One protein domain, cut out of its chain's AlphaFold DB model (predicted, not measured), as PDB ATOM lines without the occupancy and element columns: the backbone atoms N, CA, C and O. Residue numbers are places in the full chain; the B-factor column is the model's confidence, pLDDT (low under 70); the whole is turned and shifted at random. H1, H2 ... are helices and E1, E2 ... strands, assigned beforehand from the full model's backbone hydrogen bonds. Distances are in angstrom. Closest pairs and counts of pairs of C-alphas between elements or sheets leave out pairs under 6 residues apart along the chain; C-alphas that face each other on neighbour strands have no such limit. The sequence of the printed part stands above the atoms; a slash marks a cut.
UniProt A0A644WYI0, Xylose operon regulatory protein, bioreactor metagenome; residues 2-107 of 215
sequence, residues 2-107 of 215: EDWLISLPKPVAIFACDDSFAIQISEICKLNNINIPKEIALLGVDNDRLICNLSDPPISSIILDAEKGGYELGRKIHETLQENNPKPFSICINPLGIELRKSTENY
ATOM      1  N   GLU A   2      35.763  16.599  -5.622       89.00
ATOM      2  CA  GLU A   2      35.755  15.716  -6.790       89.00
ATOM      3  C   GLU A   2      34.648  14.648  -6.747       89.00
ATOM      4  O   GLU A   2      33.792  14.645  -7.626       89.00
ATOM      5  N   ASP A   3      34.561  13.848  -5.677       92.75
ATOM      6  CA  ASP A   3      33.493  12.838  -5.530       92.75
ATOM      7  C   ASP A   3      32.087  13.442  -5.625       92.75
ATOM      8  O   ASP A   3      31.183  12.870  -6.233       92.75
ATOM      9  N   TRP A   4      31.911  14.636  -5.052       94.38
ATOM     10  CA  TRP A   4      30.652  15.365  -5.121       94.38
ATOM     11  C   TRP A   4      30.319  15.739  -6.569       94.38
ATOM     12  O   TRP A   4      29.228  15.399  -7.018       94.38
ATOM     13  N   LEU A   5      31.262  16.333  -7.316       91.81
ATOM     14  CA  LEU A   5      31.089  16.690  -8.733       91.81
ATOM     15  C   LEU A   5      30.758  15.473  -9.607       91.81
ATOM     16  O   LEU A   5      29.873  15.554 -10.460       91.81
ATOM     17  N   ILE A   6      31.433  14.344  -9.377       92.94
ATOM     18  CA  ILE A   6      31.201  13.095 -10.118       92.94
ATOM     19  C   ILE A   6      29.811  12.522  -9.810       92.94
ATOM     20  O   ILE A   6      29.149  12.006 -10.711       92.94
ATOM     21  N   SER A   7      29.356  12.631  -8.557       95.31
ATOM     22  CA  SER A   7      28.073  12.077  -8.100       95.31
ATOM     23  C   SER A   7      26.833  12.846  -8.572       95.31
ATOM     24  O   SER A   7      25.716  12.351  -8.415       95.31
ATOM     25  N   LEU A   8      26.999  14.052  -9.126       95.50
ATOM     26  CA  LEU A   8      25.868  14.876  -9.539       95.50
ATOM     27  C   LEU A   8      25.073  14.216 -10.681       95.50
ATOM     28  O   LEU A   8      25.663  13.645 -11.605       95.50
ATOM     29  N   PRO A   9      23.732  14.330 -10.676       93.44
ATOM     30  CA  PRO A   9      22.923  13.897 -11.809       93.44
ATOM     31  C   PRO A   9      23.275  14.739 -13.038       93.44
ATOM     32  O   PRO A   9      23.433  15.948 -12.929       93.44
ATOM     33  N   LYS A  10      23.383  14.121 -14.216       89.88
ATOM     34  CA  LYS A  10      23.739  14.816 -15.463       89.88
ATOM     35  C   LYS A  10      22.582  14.763 -16.467       89.88
ATOM     36  O   LYS A  10      21.979  13.698 -16.616       89.88
ATOM     37  N   PRO A  11      22.291  15.858 -17.197       92.06
ATOM     38  CA  PRO A  11      22.976  17.154 -17.154       92.06
ATOM     39  C   PRO A  11      22.587  18.007 -15.929       92.06
ATOM     40  O   PRO A  11      21.440  17.963 -15.486       92.06
ATOM     41  N   VAL A  12      23.519  18.822 -15.422       94.31
ATOM     42  CA  VAL A  12      23.296  19.767 -14.304       94.31
ATOM     43  C   VAL A  12      23.980  21.110 -14.557       94.31
ATOM     44  O   VAL A  12      24.937  21.197 -15.322       94.31
ATOM     45  N   ALA A  13      23.488  22.170 -13.918       95.00
ATOM     46  CA  ALA A  13      24.139  23.475 -13.894       95.00
ATOM     47  C   ALA A  13      24.737  23.749 -12.508       95.00
ATOM     48  O   ALA A  13      24.077  23.532 -11.491       95.00
ATOM     49  N   ILE A  14      25.969  24.249 -12.476       96.56
ATOM     50  CA  ILE A  14      26.684  24.651 -11.268       96.56
ATOM     51  C   ILE A  14      26.890  26.159 -11.299       96.56
ATOM     52  O   ILE A  14      27.383  26.721 -12.278       96.56
ATOM     53  N   PHE A  15      26.525  26.792 -10.192       97.19
ATOM     54  CA  PHE A  15      26.814  28.186  -9.913       97.19
ATOM     55  C   PHE A  15      27.941  28.253  -8.880       97.19
ATOM     56  O   PHE A  15      27.766  27.815  -7.743       97.19
ATOM     57  N   ALA A  16      29.109  28.725  -9.306       96.50
ATOM     58  CA  ALA A  16      30.279  28.915  -8.459       96.50
ATOM     59  C   ALA A  16      30.187  30.257  -7.718       96.50
ATOM     60  O   ALA A  16      29.599  31.207  -8.229       96.50
ATOM     61  N   CYS A  17      30.759  30.335  -6.515       93.75
ATOM     62  CA  CYS A  17      30.707  31.551  -5.697       93.75
ATOM     63  C   CYS A  17      31.524  32.716  -6.269       93.75
ATOM     64  O   CYS A  17      31.181  33.861  -5.999       93.75
ATOM     65  N   ASP A  18      32.561  32.412  -7.047       95.38
ATOM     66  CA  ASP A  18      33.436  33.358  -7.734       95.38
ATOM     67  C   ASP A  18      34.116  32.669  -8.936       95.38
ATOM     68  O   ASP A  18      34.028  31.445  -9.119       95.38
ATOM     69  N   ASP A  19      34.783  33.457  -9.778       95.56
ATOM     70  CA  ASP A  19      35.470  32.964 -10.975       95.56
ATOM     71  C   ASP A  19      36.662  32.047 -10.663       95.56
ATOM     72  O   ASP A  19      36.953  31.133 -11.440       95.56
ATOM     73  N   SER A  20      37.328  32.232  -9.519       95.38
ATOM     74  CA  SER A  20      38.451  31.373  -9.115       95.38
ATOM     75  C   SER A  20      37.962  29.965  -8.777       95.38
ATOM     76  O   SER A  20      38.541  28.968  -9.213       95.38
ATOM     77  N   PHE A  21      36.845  29.873  -8.060       95.94
ATOM     78  CA  PHE A  21      36.189  28.618  -7.730       95.94
ATOM     79  C   PHE A  21      35.590  27.945  -8.968       95.94
ATOM     80  O   PHE A  21      35.670  26.723  -9.119       95.94
ATOM     81  N   ALA A  22      35.048  28.734  -9.902       96.62
ATOM     82  CA  ALA A  22      34.594  28.214 -11.186       96.62
ATOM     83  C   ALA A  22      35.744  27.532 -11.948       96.62
ATOM     84  O   ALA A  22      35.573  26.425 -12.459       96.62
ATOM     85  N   ILE A  23      36.940  28.125 -11.974       95.06
ATOM     86  CA  ILE A  23      38.107  27.492 -12.604       95.06
ATOM     87  C   ILE A  23      38.474  26.178 -11.930       95.06
ATOM     88  O   ILE A  23      38.679  25.194 -12.635       95.06
ATOM     89  N   GLN A  24      38.493  26.130 -10.597       95.62
ATOM     90  CA  GLN A  24      38.779  24.887  -9.874       95.62
ATOM     91  C   GLN A  24      37.801  23.772 -10.272       95.62
ATOM     92  O   GLN A  24      38.214  22.646 -10.547       95.62
ATOM     93  N   ILE A  25      36.505  24.088 -10.380       96.12
ATOM     94  CA  ILE A  25      35.501  23.133 -10.870       96.12
ATOM     95  C   ILE A  25      35.804  22.712 -12.316       96.12
ATOM     96  O   ILE A  25      35.724  21.526 -12.635       96.12
ATOM     97  N   SER A  26      36.164  23.658 -13.186       95.44
ATOM     98  CA  SER A  26      36.511  23.380 -14.585       95.44
ATOM     99  C   SER A  26      37.699  22.422 -14.715       95.44
ATOM    100  O   SER A  26      37.647  21.457 -15.480       95.44
ATOM    101  N   GLU A  27      38.744  22.636 -13.915       95.06
ATOM    102  CA  GLU A  27      39.933  21.785 -13.867       95.06
ATOM    103  C   GLU A  27      39.598  20.371 -13.386       95.06
ATOM    104  O   GLU A  27      40.001  19.395 -14.024       95.06
ATOM    105  N   ILE A  28      38.795  20.240 -12.324       95.44
ATOM    106  CA  ILE A  28      38.346  18.932 -11.822       95.44
ATOM    107  C   ILE A  28      37.515  18.200 -12.883       95.44
ATOM    108  O   ILE A  28      37.731  17.008 -13.121       95.44
ATOM    109  N   CYS A  29      36.598  18.899 -13.558       95.19
ATOM    110  CA  CYS A  29      35.821  18.329 -14.657       95.19
ATOM    111  C   CYS A  29      36.732  17.830 -15.784       95.19
ATOM    112  O   CYS A  29      36.548  16.714 -16.272       95.19
ATOM    113  N   LYS A  30      37.748  18.616 -16.158       93.62
ATOM    114  CA  LYS A  30      38.715  18.254 -17.199       93.62
ATOM    115  C   LYS A  30      39.531  17.014 -16.829       93.62
ATOM    116  O   LYS A  30      39.669  16.124 -17.665       93.62
ATOM    117  N   LEU A  31      40.019  16.922 -15.589       94.81
ATOM    118  CA  LEU A  31      40.755  15.750 -15.090       94.81
ATOM    119  C   LEU A  31      39.897  14.476 -15.081       94.81
ATOM    120  O   LEU A  31      40.407  13.387 -15.332       94.81
ATOM    121  N   ASN A  32      38.588  14.620 -14.861       94.56
ATOM    122  CA  ASN A  32      37.635  13.513 -14.786       94.56
ATOM    123  C   ASN A  32      36.870  13.251 -16.093       94.56
ATOM    124  O   ASN A  32      35.897  12.495 -16.095       94.56
ATOM    125  N   ASN A  33      37.289  13.860 -17.208       93.69
ATOM    126  CA  ASN A  33      36.610  13.772 -18.508       93.69
ATOM    127  C   ASN A  33      35.109  14.130 -18.466       93.69
ATOM    128  O   ASN A  33      34.330  13.631 -19.278       93.69
ATOM    129  N   ILE A  34      34.697  15.003 -17.543       94.50
ATOM    130  CA  ILE A  34      33.332  15.527 -17.469       94.50
ATOM    131  C   ILE A  34      33.214  16.699 -18.443       94.50
ATOM    132  O   ILE A  34      33.942  17.690 -18.351       94.50
ATOM    133  N   ASN A  35      32.284  16.604 -19.389       92.19
ATOM    134  CA  ASN A  35      32.132  17.615 -20.420       92.19
ATOM    135  C   ASN A  35      31.433  18.880 -19.903       92.19
ATOM    136  O   ASN A  35      30.260  18.850 -19.525       92.19
ATOM    137  N   ILE A  36      32.115  20.013 -20.032       93.12
ATOM    138  CA  ILE A  36      31.521  21.342 -19.915       93.12
ATOM    139  C   ILE A  36      31.325  21.906 -21.337       93.12
ATOM    140  O   ILE A  36      32.290  21.926 -22.107       93.12
ATOM    141  N   PRO A  37      30.119  22.369 -21.734       92.19
ATOM    142  CA  PRO A  37      28.904  22.542 -20.930       92.19
ATOM    143  C   PRO A  37      27.883  21.383 -21.015       92.19
ATOM    144  O   PRO A  37      26.749  21.542 -20.565       92.19
ATOM    145  N   LYS A  38      28.193  20.248 -21.669       86.69
ATOM    146  CA  LYS A  38      27.157  19.241 -22.002       86.69
ATOM    147  C   LYS A  38      26.662  18.426 -20.814       86.69
ATOM    148  O   LYS A  38      25.468  18.154 -20.737       86.69
ATOM    149  N   GLU A  39      27.568  17.989 -19.949       91.94
ATOM    150  CA  GLU A  39      27.225  17.265 -18.723       91.94
ATOM    151  C   GLU A  39      27.052  18.237 -17.558       91.94
ATOM    152  O   GLU A  39      26.110  18.098 -16.780       91.94
ATOM    153  N   ILE A  40      27.942  19.228 -17.468       94.50
ATOM    154  CA  ILE A  40      27.898  20.274 -16.449       94.50
ATOM    155  C   ILE A  40      27.999  21.635 -17.126       94.50
ATOM    156  O   ILE A  40      29.031  21.957 -17.705       94.50
ATOM    157  N   ALA A  41      26.951  22.450 -17.025       95.44
ATOM    158  CA  ALA A  41      27.047  23.878 -17.312       95.44
ATOM    159  C   ALA A  41      27.601  24.597 -16.074       95.44
ATOM    160  O   ALA A  41      27.193  24.294 -14.957       95.44
ATOM    161  N   LEU A  42      28.514  25.546 -16.253       96.25
ATOM    162  CA  LEU A  42      29.248  26.175 -15.156       96.25
ATOM    163  C   LEU A  42      29.224  27.699 -15.283       96.25
ATOM    164  O   LEU A  42      29.711  28.231 -16.278       96.25
ATOM    165  N   LEU A  43      28.686  28.386 -14.279       97.31
ATOM    166  CA  LEU A  43      28.584  29.846 -14.207       97.31
ATOM    167  C   LEU A  43      29.374  30.370 -12.998       97.31
ATOM    168  O   LEU A  43      29.141  29.907 -11.884       97.31
ATOM    169  N   GLY A  44      30.276  31.325 -13.223       97.06
ATOM    170  CA  GLY A  44      31.014  32.061 -12.190       97.06
ATOM    171  C   GLY A  44      30.376  33.401 -11.806       97.06
ATOM    172  O   GLY A  44      29.296  33.764 -12.286       97.06
ATOM    173  N   VAL A  45      31.074  34.138 -10.944       95.94
ATOM    174  CA  VAL A  45      30.723  35.483 -10.457       95.94
ATOM    175  C   VAL A  45      31.993  36.329 -10.444       95.94
ATOM    176  O   VAL A  45      33.050  35.788 -10.143       95.94
ATOM    177  N   ASP A  46      31.848  37.626 -10.742       93.56
ATOM    178  CA  ASP A  46      32.846  38.719 -10.740       93.56
ATOM    179  C   ASP A  46      33.241  39.185 -12.149       93.56
ATOM    180  O   ASP A  46      33.461  40.377 -12.376       93.56
ATOM    181  N   ASN A  47      33.224  38.276 -13.124       93.38
ATOM    182  CA  ASN A  47      33.651  38.484 -14.506       93.38
ATOM    183  C   ASN A  47      35.082  39.033 -14.626       93.38
ATOM    184  O   ASN A  47      35.340  39.958 -15.411       93.38
ATOM    185  N   ASP A  48      36.031  38.435 -13.902       93.94
ATOM    186  CA  ASP A  48      37.451  38.674 -14.141       93.94
ATOM    187  C   ASP A  48      37.803  38.192 -15.555       93.94
ATOM    188  O   ASP A  48      37.913  37.004 -15.867       93.94
ATOM    189  N   ARG A  49      37.972  39.160 -16.459       88.19
ATOM    190  CA  ARG A  49      38.156  38.894 -17.887       88.19
ATOM    191  C   ARG A  49      39.411  38.084 -18.188       88.19
ATOM    192  O   ARG A  49      39.421  37.398 -19.207       88.19
ATOM    193  N   LEU A  50      40.470  38.190 -17.389       88.19
ATOM    194  CA  LEU A  50      41.701  37.442 -17.641       88.19
ATOM    195  C   LEU A  50      41.495  35.983 -17.238       88.19
ATOM    196  O   LEU A  50      41.680  35.084 -18.059       88.19
ATOM    197  N   ILE A  51      41.024  35.779 -16.012       91.50
ATOM    198  CA  ILE A  51      40.752  34.473 -15.407       91.50
ATOM    199  C   ILE A  51      39.720  33.698 -16.247       91.50
ATOM    200  O   ILE A  51      39.982  32.589 -16.727       91.50
ATOM    201  N   CYS A  52      38.579  34.317 -16.555       92.19
ATOM    202  CA  CYS A  52      37.520  33.678 -17.333       92.19
ATOM    203  C   CYS A  52      37.900  33.370 -18.788       92.19
ATOM    204  O   CYS A  52      37.362  32.421 -19.349       92.19
ATOM    205  N   ASN A  53      38.773  34.152 -19.434       87.50
ATOM    206  CA  ASN A  53      39.126  33.916 -20.843       87.50
ATOM    207  C   ASN A  53      40.306  32.950 -21.023       87.50
ATOM    208  O   ASN A  53      40.409  32.332 -22.082       87.50
ATOM    209  N   LEU A  54      41.195  32.839 -20.030       87.06
ATOM    210  CA  LEU A  54      42.346  31.928 -20.066       87.06
ATOM    211  C   LEU A  54      41.996  30.493 -19.649       87.06
ATOM    212  O   LEU A  54      42.766  29.573 -19.916       87.06
ATOM    213  N   SER A  55      40.846  30.299 -19.009       89.88
ATOM    214  CA  SER A  55      40.333  28.980 -18.641       89.88
ATOM    215  C   SER A  55      39.885  28.158 -19.856       89.88
ATOM    216  O   SER A  55      39.542  28.686 -20.917       89.88
ATOM    217  N   ASP A  56      39.886  26.833 -19.695       86.94
ATOM    218  CA  ASP A  56      39.469  25.882 -20.725       86.94
ATOM    219  C   ASP A  56      38.414  24.903 -20.173       86.94
ATOM    220  O   ASP A  56      38.768  24.038 -19.369       86.94
ATOM    221  N   PRO A  57      37.136  25.013 -20.590       91.56
ATOM    222  CA  PRO A  57      36.596  26.057 -21.467       91.56
ATOM    223  C   PRO A  57      36.538  27.439 -20.782       91.56
ATOM    224  O   PRO A  57      36.452  27.496 -19.556       91.56
ATOM    225  N   PRO A  58      36.490  28.548 -21.554       94.31
ATOM    226  CA  PRO A  58      36.263  29.879 -21.000       94.31
ATOM    227  C   PRO A  58      34.973  29.959 -20.174       94.31
ATOM    228  O   PRO A  58      33.915  29.509 -20.635       94.31
ATOM    229  N   ILE A  59      35.065  30.563 -18.986       95.94
ATOM    230  CA  ILE A  59      34.010  30.575 -17.962       95.94
ATOM    231  C   ILE A  59      33.032  31.740 -18.138       95.94
ATOM    232  O   ILE A  59      33.410  32.905 -18.056       95.94
ATOM    233  N   SER A  60      31.752  31.451 -18.354       95.56
ATOM    234  CA  SER A  60      30.676  32.435 -18.252       95.56
ATOM    235  C   SER A  60      30.590  32.952 -16.830       95.56
ATOM    236  O   SER A  60      30.701  32.161 -15.895       95.56
ATOM    237  N   SER A  61      30.331  34.243 -16.656       96.38
ATOM    238  CA  SER A  61      30.344  34.846 -15.322       96.38
ATOM    239  C   SER A  61      29.330  35.972 -15.169       96.38
ATOM    240  O   SER A  61      29.023  36.684 -16.132       96.38
ATOM    241  N   ILE A  62      28.792  36.125 -13.958       95.44
ATOM    242  CA  ILE A  62      27.958  37.268 -13.588       95.44
ATOM    243  C   ILE A  62      28.840  38.508 -13.481       95.44
ATOM    244  O   ILE A  62      29.793  38.561 -12.711       95.44
ATOM    245  N   ILE A  63      28.464  39.536 -14.232       93.44
ATOM    246  CA  ILE A  63      29.120  40.836 -14.229       93.44
ATOM    247  C   ILE A  63      28.549  41.641 -13.068       93.44
ATOM    248  O   ILE A  63      27.341  41.873 -13.023       93.44
ATOM    249  N   LEU A  64      29.404  42.077 -12.150       92.81
ATOM    250  CA  LEU A  64      29.019  42.900 -11.007       92.81
ATOM    251  C   LEU A  64      29.292  44.384 -11.268       92.81
ATOM    252  O   LEU A  64      30.292  44.738 -11.890       92.81
ATOM    253  N   ASP A  65      28.437  45.260 -10.740       92.12
ATOM    254  CA  ASP A  65      28.646  46.713 -10.770       92.12
ATOM    255  C   ASP A  65      29.589  47.187  -9.650       92.12
ATOM    256  O   ASP A  65      29.245  48.010  -8.793       92.12
ATOM    257  N   ALA A  66      30.780  46.585  -9.595       90.88
ATOM    258  CA  ALA A  66      31.748  46.835  -8.529       90.88
ATOM    259  C   ALA A  66      32.238  48.292  -8.525       90.88
ATOM    260  O   ALA A  66      32.471  48.862  -7.459       90.88
ATOM    261  N   GLU A  67      32.347  48.911  -9.705       88.50
ATOM    262  CA  GLU A  67      32.759  50.309  -9.845       88.50
ATOM    263  C   GLU A  67      31.745  51.255  -9.191       88.50
ATOM    264  O   GLU A  67      32.116  52.025  -8.298       88.50
ATOM    265  N   LYS A  68      30.457  51.160  -9.552       87.56
ATOM    266  CA  LYS A  68      29.404  51.966  -8.918       87.56
ATOM    267  C   LYS A  68      29.332  51.715  -7.421       87.56
ATOM    268  O   LYS A  68      29.238  52.667  -6.647       87.56
ATOM    269  N   GLY A  69      29.428  50.454  -7.005       91.88
ATOM    270  CA  GLY A  69      29.482  50.103  -5.591       91.88
ATOM    271  C   GLY A  69      30.630  50.779  -4.845       91.88
ATOM    272  O   GLY A  69      30.430  51.289  -3.744       91.88
ATOM    273  N   GLY A  70      31.813  50.866  -5.459       94.06
ATOM    274  CA  GLY A  70      32.955  51.606  -4.921       94.06
ATOM    275  C   GLY A  70      32.681  53.106  -4.768       94.06
ATOM    276  O   GLY A  70      32.990  53.686  -3.724       94.06
ATOM    277  N   TYR A  71      32.039  53.734  -5.758       93.00
ATOM    278  CA  TYR A  71      31.623  55.140  -5.660       93.00
ATOM    279  C   TYR A  71      30.586  55.368  -4.554       93.00
ATOM    280  O   TYR A  71      30.711  56.318  -3.775       93.00
ATOM    281  N   GLU A  72      29.572  54.505  -4.458       92.81
ATOM    282  CA  GLU A  72      28.555  54.587  -3.408       92.81
ATOM    283  C   GLU A  72      29.162  54.393  -2.018       92.81
ATOM    284  O   GLU A  72      28.830  55.148  -1.100       92.81
ATOM    285  N   LEU A  73      30.097  53.447  -1.880       95.00
ATOM    286  CA  LEU A  73      30.878  53.239  -0.665       95.00
ATOM    287  C   LEU A  73      31.656  54.502  -0.286       95.00
ATOM    288  O   LEU A  73      31.538  54.968   0.844       95.00
ATOM    289  N   GLY A  74      32.401  55.092  -1.225       94.94
ATOM    290  CA  GLY A  74      33.166  56.318  -0.987       94.94
ATOM    291  C   GLY A  74      32.284  57.487  -0.537       94.94
ATOM    292  O   GLY A  74      32.594  58.153   0.454       94.94
ATOM    293  N   ARG A  75      31.138  57.688  -1.203       92.81
ATOM    294  CA  ARG A  75      30.142  58.696  -0.804       92.81
ATOM    295  C   ARG A  75      29.626  58.431   0.608       92.81
ATOM    296  O   ARG A  75      29.573  59.353   1.419       92.81
ATOM    297  N   LYS A  76      29.284  57.177   0.921       92.62
ATOM    298  CA  LYS A  76      28.723  56.825   2.227       92.62
ATOM    299  C   LYS A  76      29.738  56.962   3.355       92.62
ATOM    300  O   LYS A  76      29.380  57.466   4.416       92.62
ATOM    301  N   ILE A  77      31.001  56.611   3.114       94.12
ATOM    302  CA  ILE A  77      32.102  56.877   4.050       94.12
ATOM    303  C   ILE A  77      32.206  58.382   4.320       94.12
ATOM    304  O   ILE A  77      32.247  58.789   5.477       94.12
ATOM    305  N   HIS A  78      32.198  59.215   3.275       93.19
ATOM    306  CA  HIS A  78      32.306  60.667   3.425       93.19
ATOM    307  C   HIS A  78      31.145  61.292   4.218       93.19
ATOM    308  O   HIS A  78      31.386  62.150   5.065       93.19
ATOM    309  N   GLU A  79      29.904  60.861   3.971       90.75
ATOM    310  CA  GLU A  79      28.732  61.262   4.770       90.75
ATOM    311  C   GLU A  79      28.906  60.854   6.239       90.75
ATOM    312  O   GLU A  79      28.743  61.667   7.143       90.75
ATOM    313  N   THR A  80      29.310  59.603   6.465       91.19
ATOM    314  CA  THR A  80      29.455  59.012   7.803       91.19
ATOM    315  C   THR A  80      30.525  59.723   8.637       91.19
ATOM    316  O   THR A  80      30.351  59.897   9.839       91.19
ATOM    317  N   LEU A  81      31.616  60.184   8.014       90.31
ATOM    318  CA  LEU A  81      32.678  60.942   8.690       90.31
ATOM    319  C   LEU A  81      32.221  62.320   9.200       90.31
ATOM    320  O   LEU A  81      32.882  62.891  10.063       90.31
ATOM    321  N   GLN A  82      31.120  62.860   8.672       90.06
ATOM    322  CA  GLN A  82      30.543  64.138   9.105       90.06
ATOM    323  C   GLN A  82      29.499  63.969  10.219       90.06
ATOM    324  O   GLN A  82      29.036  64.959  10.787       90.06
ATOM    325  N   GLU A  83      29.113  62.733  10.546       89.06
ATOM    326  CA  GLU A  83      28.129  62.435  11.582       89.06
ATOM    327  C   GLU A  83      28.800  62.254  12.951       89.06
ATOM    328  O   GLU A  83      29.787  61.540  13.099       89.06
ATOM    329  N   ASN A  84      28.213  62.837  14.001       82.00
ATOM    330  CA  ASN A  84      28.717  62.690  15.375       82.00
ATOM    331  C   ASN A  84      28.551  61.267  15.948       82.00
ATOM    332  O   ASN A  84      29.161  60.945  16.964       82.00
ATOM    333  N   ASN A  85      27.694  60.429  15.349       85.75
ATOM    334  CA  ASN A  85      27.464  59.051  15.784       85.75
ATOM    335  C   ASN A  85      27.205  58.138  14.570       85.75
ATOM    336  O   ASN A  85      26.043  57.914  14.210       85.75
ATOM    337  N   PRO A  86      28.272  57.661  13.909       83.44
ATOM    338  CA  PRO A  86      28.171  56.942  12.649       83.44
ATOM    339  C   PRO A  86      27.462  55.598  12.830       83.44
ATOM    340  O   PRO A  86      27.810  54.797  13.701       83.44
ATOM    341  N   LYS A  87      26.470  55.329  11.981       87.81
ATOM    342  CA  LYS A  87      25.762  54.043  11.974       87.81
ATOM    343  C   LYS A  87      26.412  53.067  10.991       87.81
ATOM    344  O   LYS A  87      26.829  53.490   9.912       87.81
ATOM    345  N   PRO A  88      26.437  51.758  11.305       90.25
ATOM    346  CA  PRO A  88      26.808  50.744  10.330       90.25
ATOM    347  C   PRO A  88      25.929  50.844   9.084       90.25
ATOM    348  O   PRO A  88      24.711  51.014   9.178       90.25
ATOM    349  N   PHE A  89      26.550  50.712   7.918       90.69
ATOM    350  CA  PHE A  89      25.865  50.681   6.636       90.69
ATOM    351  C   PHE A  89      26.402  49.533   5.783       90.69
ATOM    352  O   PHE A  89      27.507  49.039   5.991       90.69
ATOM    353  N   SER A  90      25.604  49.121   4.805       92.94
ATOM    354  CA  SER A  90      25.958  48.107   3.815       92.94
ATOM    355  C   SER A  90      25.817  48.689   2.416       92.94
ATOM    356  O   SER A  90      24.857  49.413   2.149       92.94
ATOM    357  N   ILE A  91      26.734  48.331   1.522       92.31
ATOM    358  CA  ILE A  91      26.641  48.635   0.093       92.31
ATOM    359  C   ILE A  91      26.278  47.343  -0.634       92.31
ATOM    360  O   ILE A  91      26.874  46.298  -0.377       92.31
ATOM    361  N   CYS A  92      25.279  47.409  -1.511       90.44
ATOM    362  CA  CYS A  92      24.849  46.274  -2.317       90.44
ATOM    363  C   CYS A  92      25.437  46.405  -3.723       90.44
ATOM    364  O   CYS A  92      25.160  47.385  -4.415       90.44
ATOM    365  N   ILE A  93      26.217  45.415  -4.152       90.69
ATOM    366  CA  ILE A  93      26.723  45.343  -5.523       90.69
ATOM    367  C   ILE A  93      25.699  44.592  -6.369       90.69
ATOM    368  O   ILE A  93      25.444  43.410  -6.144       90.69
ATOM    369  N   ASN A  94      25.094  45.282  -7.333       87.69
ATOM    370  CA  ASN A  94      24.085  44.679  -8.196       87.69
ATOM    371  C   ASN A  94      24.734  43.985  -9.404       87.69
ATOM    372  O   ASN A  94      25.738  44.475  -9.928       87.69
ATOM    373  N   PRO A  95      24.153  42.879  -9.899       91.12
ATOM    374  CA  PRO A  95      24.580  42.287 -11.156       91.12
ATOM    375  C   PRO A  95      24.143  43.163 -12.341       91.12
ATOM    376  O   PRO A  95      22.986  43.577 -12.434       91.12
ATOM    377  N   LEU A  96      25.061  43.404 -13.276       87.00
ATOM    378  CA  LEU A  96      24.814  44.115 -14.536       87.00
ATOM    379  C   LEU A  96      24.318  43.183 -15.644       87.00
ATOM    380  O   LEU A  96      23.602  43.611 -16.551       87.00
ATOM    381  N   GLY A  97      24.698  41.911 -15.577       87.88
ATOM    382  CA  GLY A  97      24.361  40.912 -16.580       87.88
ATOM    383  C   GLY A  97      25.197  39.653 -16.427       87.88
ATOM    384  O   GLY A  97      25.874  39.461 -15.419       87.88
ATOM    385  N   ILE A  98      25.145  38.798 -17.442       90.38
ATOM    386  CA  ILE A  98      25.976  37.599 -17.542       90.38
ATOM    387  C   ILE A  98      26.812  37.739 -18.807       90.38
ATOM    388  O   ILE A  98      26.260  37.921 -19.893       90.38
ATOM    389  N   GLU A  99      28.128  37.626 -18.667       88.31
ATOM    390  CA  GLU A  99      29.019  37.430 -19.804       88.31
ATOM    391  C   GLU A  99      28.963  35.946 -20.175       88.31
ATOM    392  O   GLU A  99      29.455  35.090 -19.436       88.31
ATOM    393  N   LEU A 100      28.312  35.627 -21.294       88.12
ATOM    394  CA  LEU A 100      28.204  34.253 -21.773       88.12
ATOM    395  C   LEU A 100      29.512  33.819 -22.440       88.12
ATOM    396  O   LEU A 100      30.014  34.471 -23.353       88.12
ATOM    397  N   ARG A 101      30.031  32.670 -22.014       89.31
ATOM    398  CA  ARG A 101      31.166  31.967 -22.610       89.31
ATOM    399  C   ARG A 101      30.854  30.474 -22.744       89.31
ATOM    400  O   ARG A 101      29.754  30.002 -22.446       89.31
ATOM    401  N   LYS A 102      31.840  29.702 -23.205       87.88
ATOM    402  CA  LYS A 102      31.675  28.279 -23.532       87.88
ATOM    403  C   LYS A 102      31.215  27.423 -22.353       87.88
ATOM    404  O   LYS A 102      30.599  26.390 -22.589       87.88
ATOM    405  N   SER A 103      31.478  27.826 -21.111       92.88
ATOM    406  CA  SER A 103      31.117  27.023 -19.940       92.88
ATOM    407  C   SER A 103      29.613  26.933 -19.655       92.88
ATOM    408  O   SER A 103      29.185  25.999 -18.980       92.88
ATOM    409  N   THR A 104      28.796  27.851 -20.183       90.31
ATOM    410  CA  THR A 104      27.320  27.761 -20.139       90.31
ATOM    411  C   THR A 104      26.688  27.710 -21.523       90.31
ATOM    412  O   THR A 104      25.467  27.607 -21.636       90.31
ATOM    413  N   GLU A 105      27.485  27.824 -22.586       75.88
ATOM    414  CA  GLU A 105      26.995  27.886 -23.958       75.88
ATOM    415  C   GLU A 105      26.589  26.498 -24.457       75.88
ATOM    416  O   GLU A 105      27.290  25.833 -25.220       75.88
ATOM    417  N   ASN A 106      25.414  26.056 -24.022       65.88
ATOM    418  CA  ASN A 106      24.732  24.924 -24.616       65.88
ATOM    419  C   ASN A 106      23.298  25.342 -24.934       65.88
ATOM    420  O   ASN A 106      22.389  25.216 -24.114       65.88
ATOM    421  N   TYR A 107      23.070  25.835 -26.153       68.38
ATOM    422  CA  TYR A 107      21.729  25.704 -26.704       68.38
ATOM    423  C   TYR A 107      21.473  24.208 -26.822       68.38
ATOM    424  O   TYR A 107      22.271  23.507 -27.445       68.38
TER     425      TYR A 107
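This is residues 2 to 107 of the 215 residues of the protein "Xylose operon regulatory protein" of bioreactor metagenome (UniProt A0A644WYI0). A small, strongly twisted sheet of four strands has H2 packed along one face, with H3 beside the start of H2 and H1 by its far end. From the end of E3, H4 runs away from this body, and residues 82 to 94 come back to E4, making a long arm that gives the whole its length. The printed part has 106 residues with four named helices and four named strands, in the order H1 E1 H2 E2 H3 E3 H4 E4; the sheet runs E1 E2 E3 E4 and is mixed, and the class is mixed, helices and strands. The whole is loose, with a radius of gyration of the C-alphas of 18.2 A, and spans 60 by 24 by 21 A.

The sheet consists of E1, residues 12 to 15, E2, residues 40 to 46, E3, residues 60 to 64, and E4, residues 95 to 99; E1 and E4 are its edge strands. E2 pairs in a staggered way, with E1 over residues 40 to 43 and with E3 over residues 43 to 46. E1 and E2 are parallel at 12 degrees, with N 14 and O 41 2.8 A apart, within hydrogen-bond range. E2 and E3 are parallel at 25 degrees, with N 44 and O 60 at 2.8 A. E3 and E4 are antiparallel at 158 degrees, with N 63 and O 97 at 2.9 A. H2, residues 19 to 31, is on one face of the sheet, which gives two layers, a sheet with a helix over one face; its height over the sheet is 9.8 A, and it runs along the strands, at 6 degrees to E2 on the local plane. The closest C-alphas of H2 and E2 are those of Asp 19 and Gly 44, 4.7 A apart. H3, residues 49 to 54, only grazes the sheet with residues 49 to 53. H2 touches H3 with residues 19 to 23 alone, at a shallow tilt of 8 degrees, the same way; their closest C-alphas, of Asp 19 and Cys 52, are 6.7 A apart. E1, H2, E2 and E2, H3, E3 are strand-helix-strand units, two parallel neighbour strands with a helix between them in the chain, each with a right-handed crossover. H1, residues 2 to 7, is close to H2 but not clearly touching, the closest C-alphas being those of Glu 2 and Ile 28, 6.5 A apart. H4, residues 66 to 81, is not on the sheet and touches no helix. In H1, H2, H3 and H4 every O i to N i+4 pair is within hydrogen-bond range.

E2, from Ile 40 to Asp 46, is 19.9 A long, E3 12.8 A, E4 10.9 A and E1 10.1 A. H4 is 22.3 A long, from C-alpha 66 at (31.748, 46.835, -8.529) to C-alpha 81 at (32.678, 60.942, 8.690). H2 is 18.5 A long, H1 8.6 A and H3 8.4 A. H1 begins at C-alpha 2, (35.755, 15.716, -6.790), and E4 ends at C-alpha 99, (29.019, 37.430, -19.804).

The two C-alphas farthest apart, those of Asn 33 and Asn 84, are 60.0 A apart. The printed part has no cut, and the link from H4 to E4, 13 residues, is long. The mean pLDDT of the printed part is 91.7, and residues 106 to 107 are under 70.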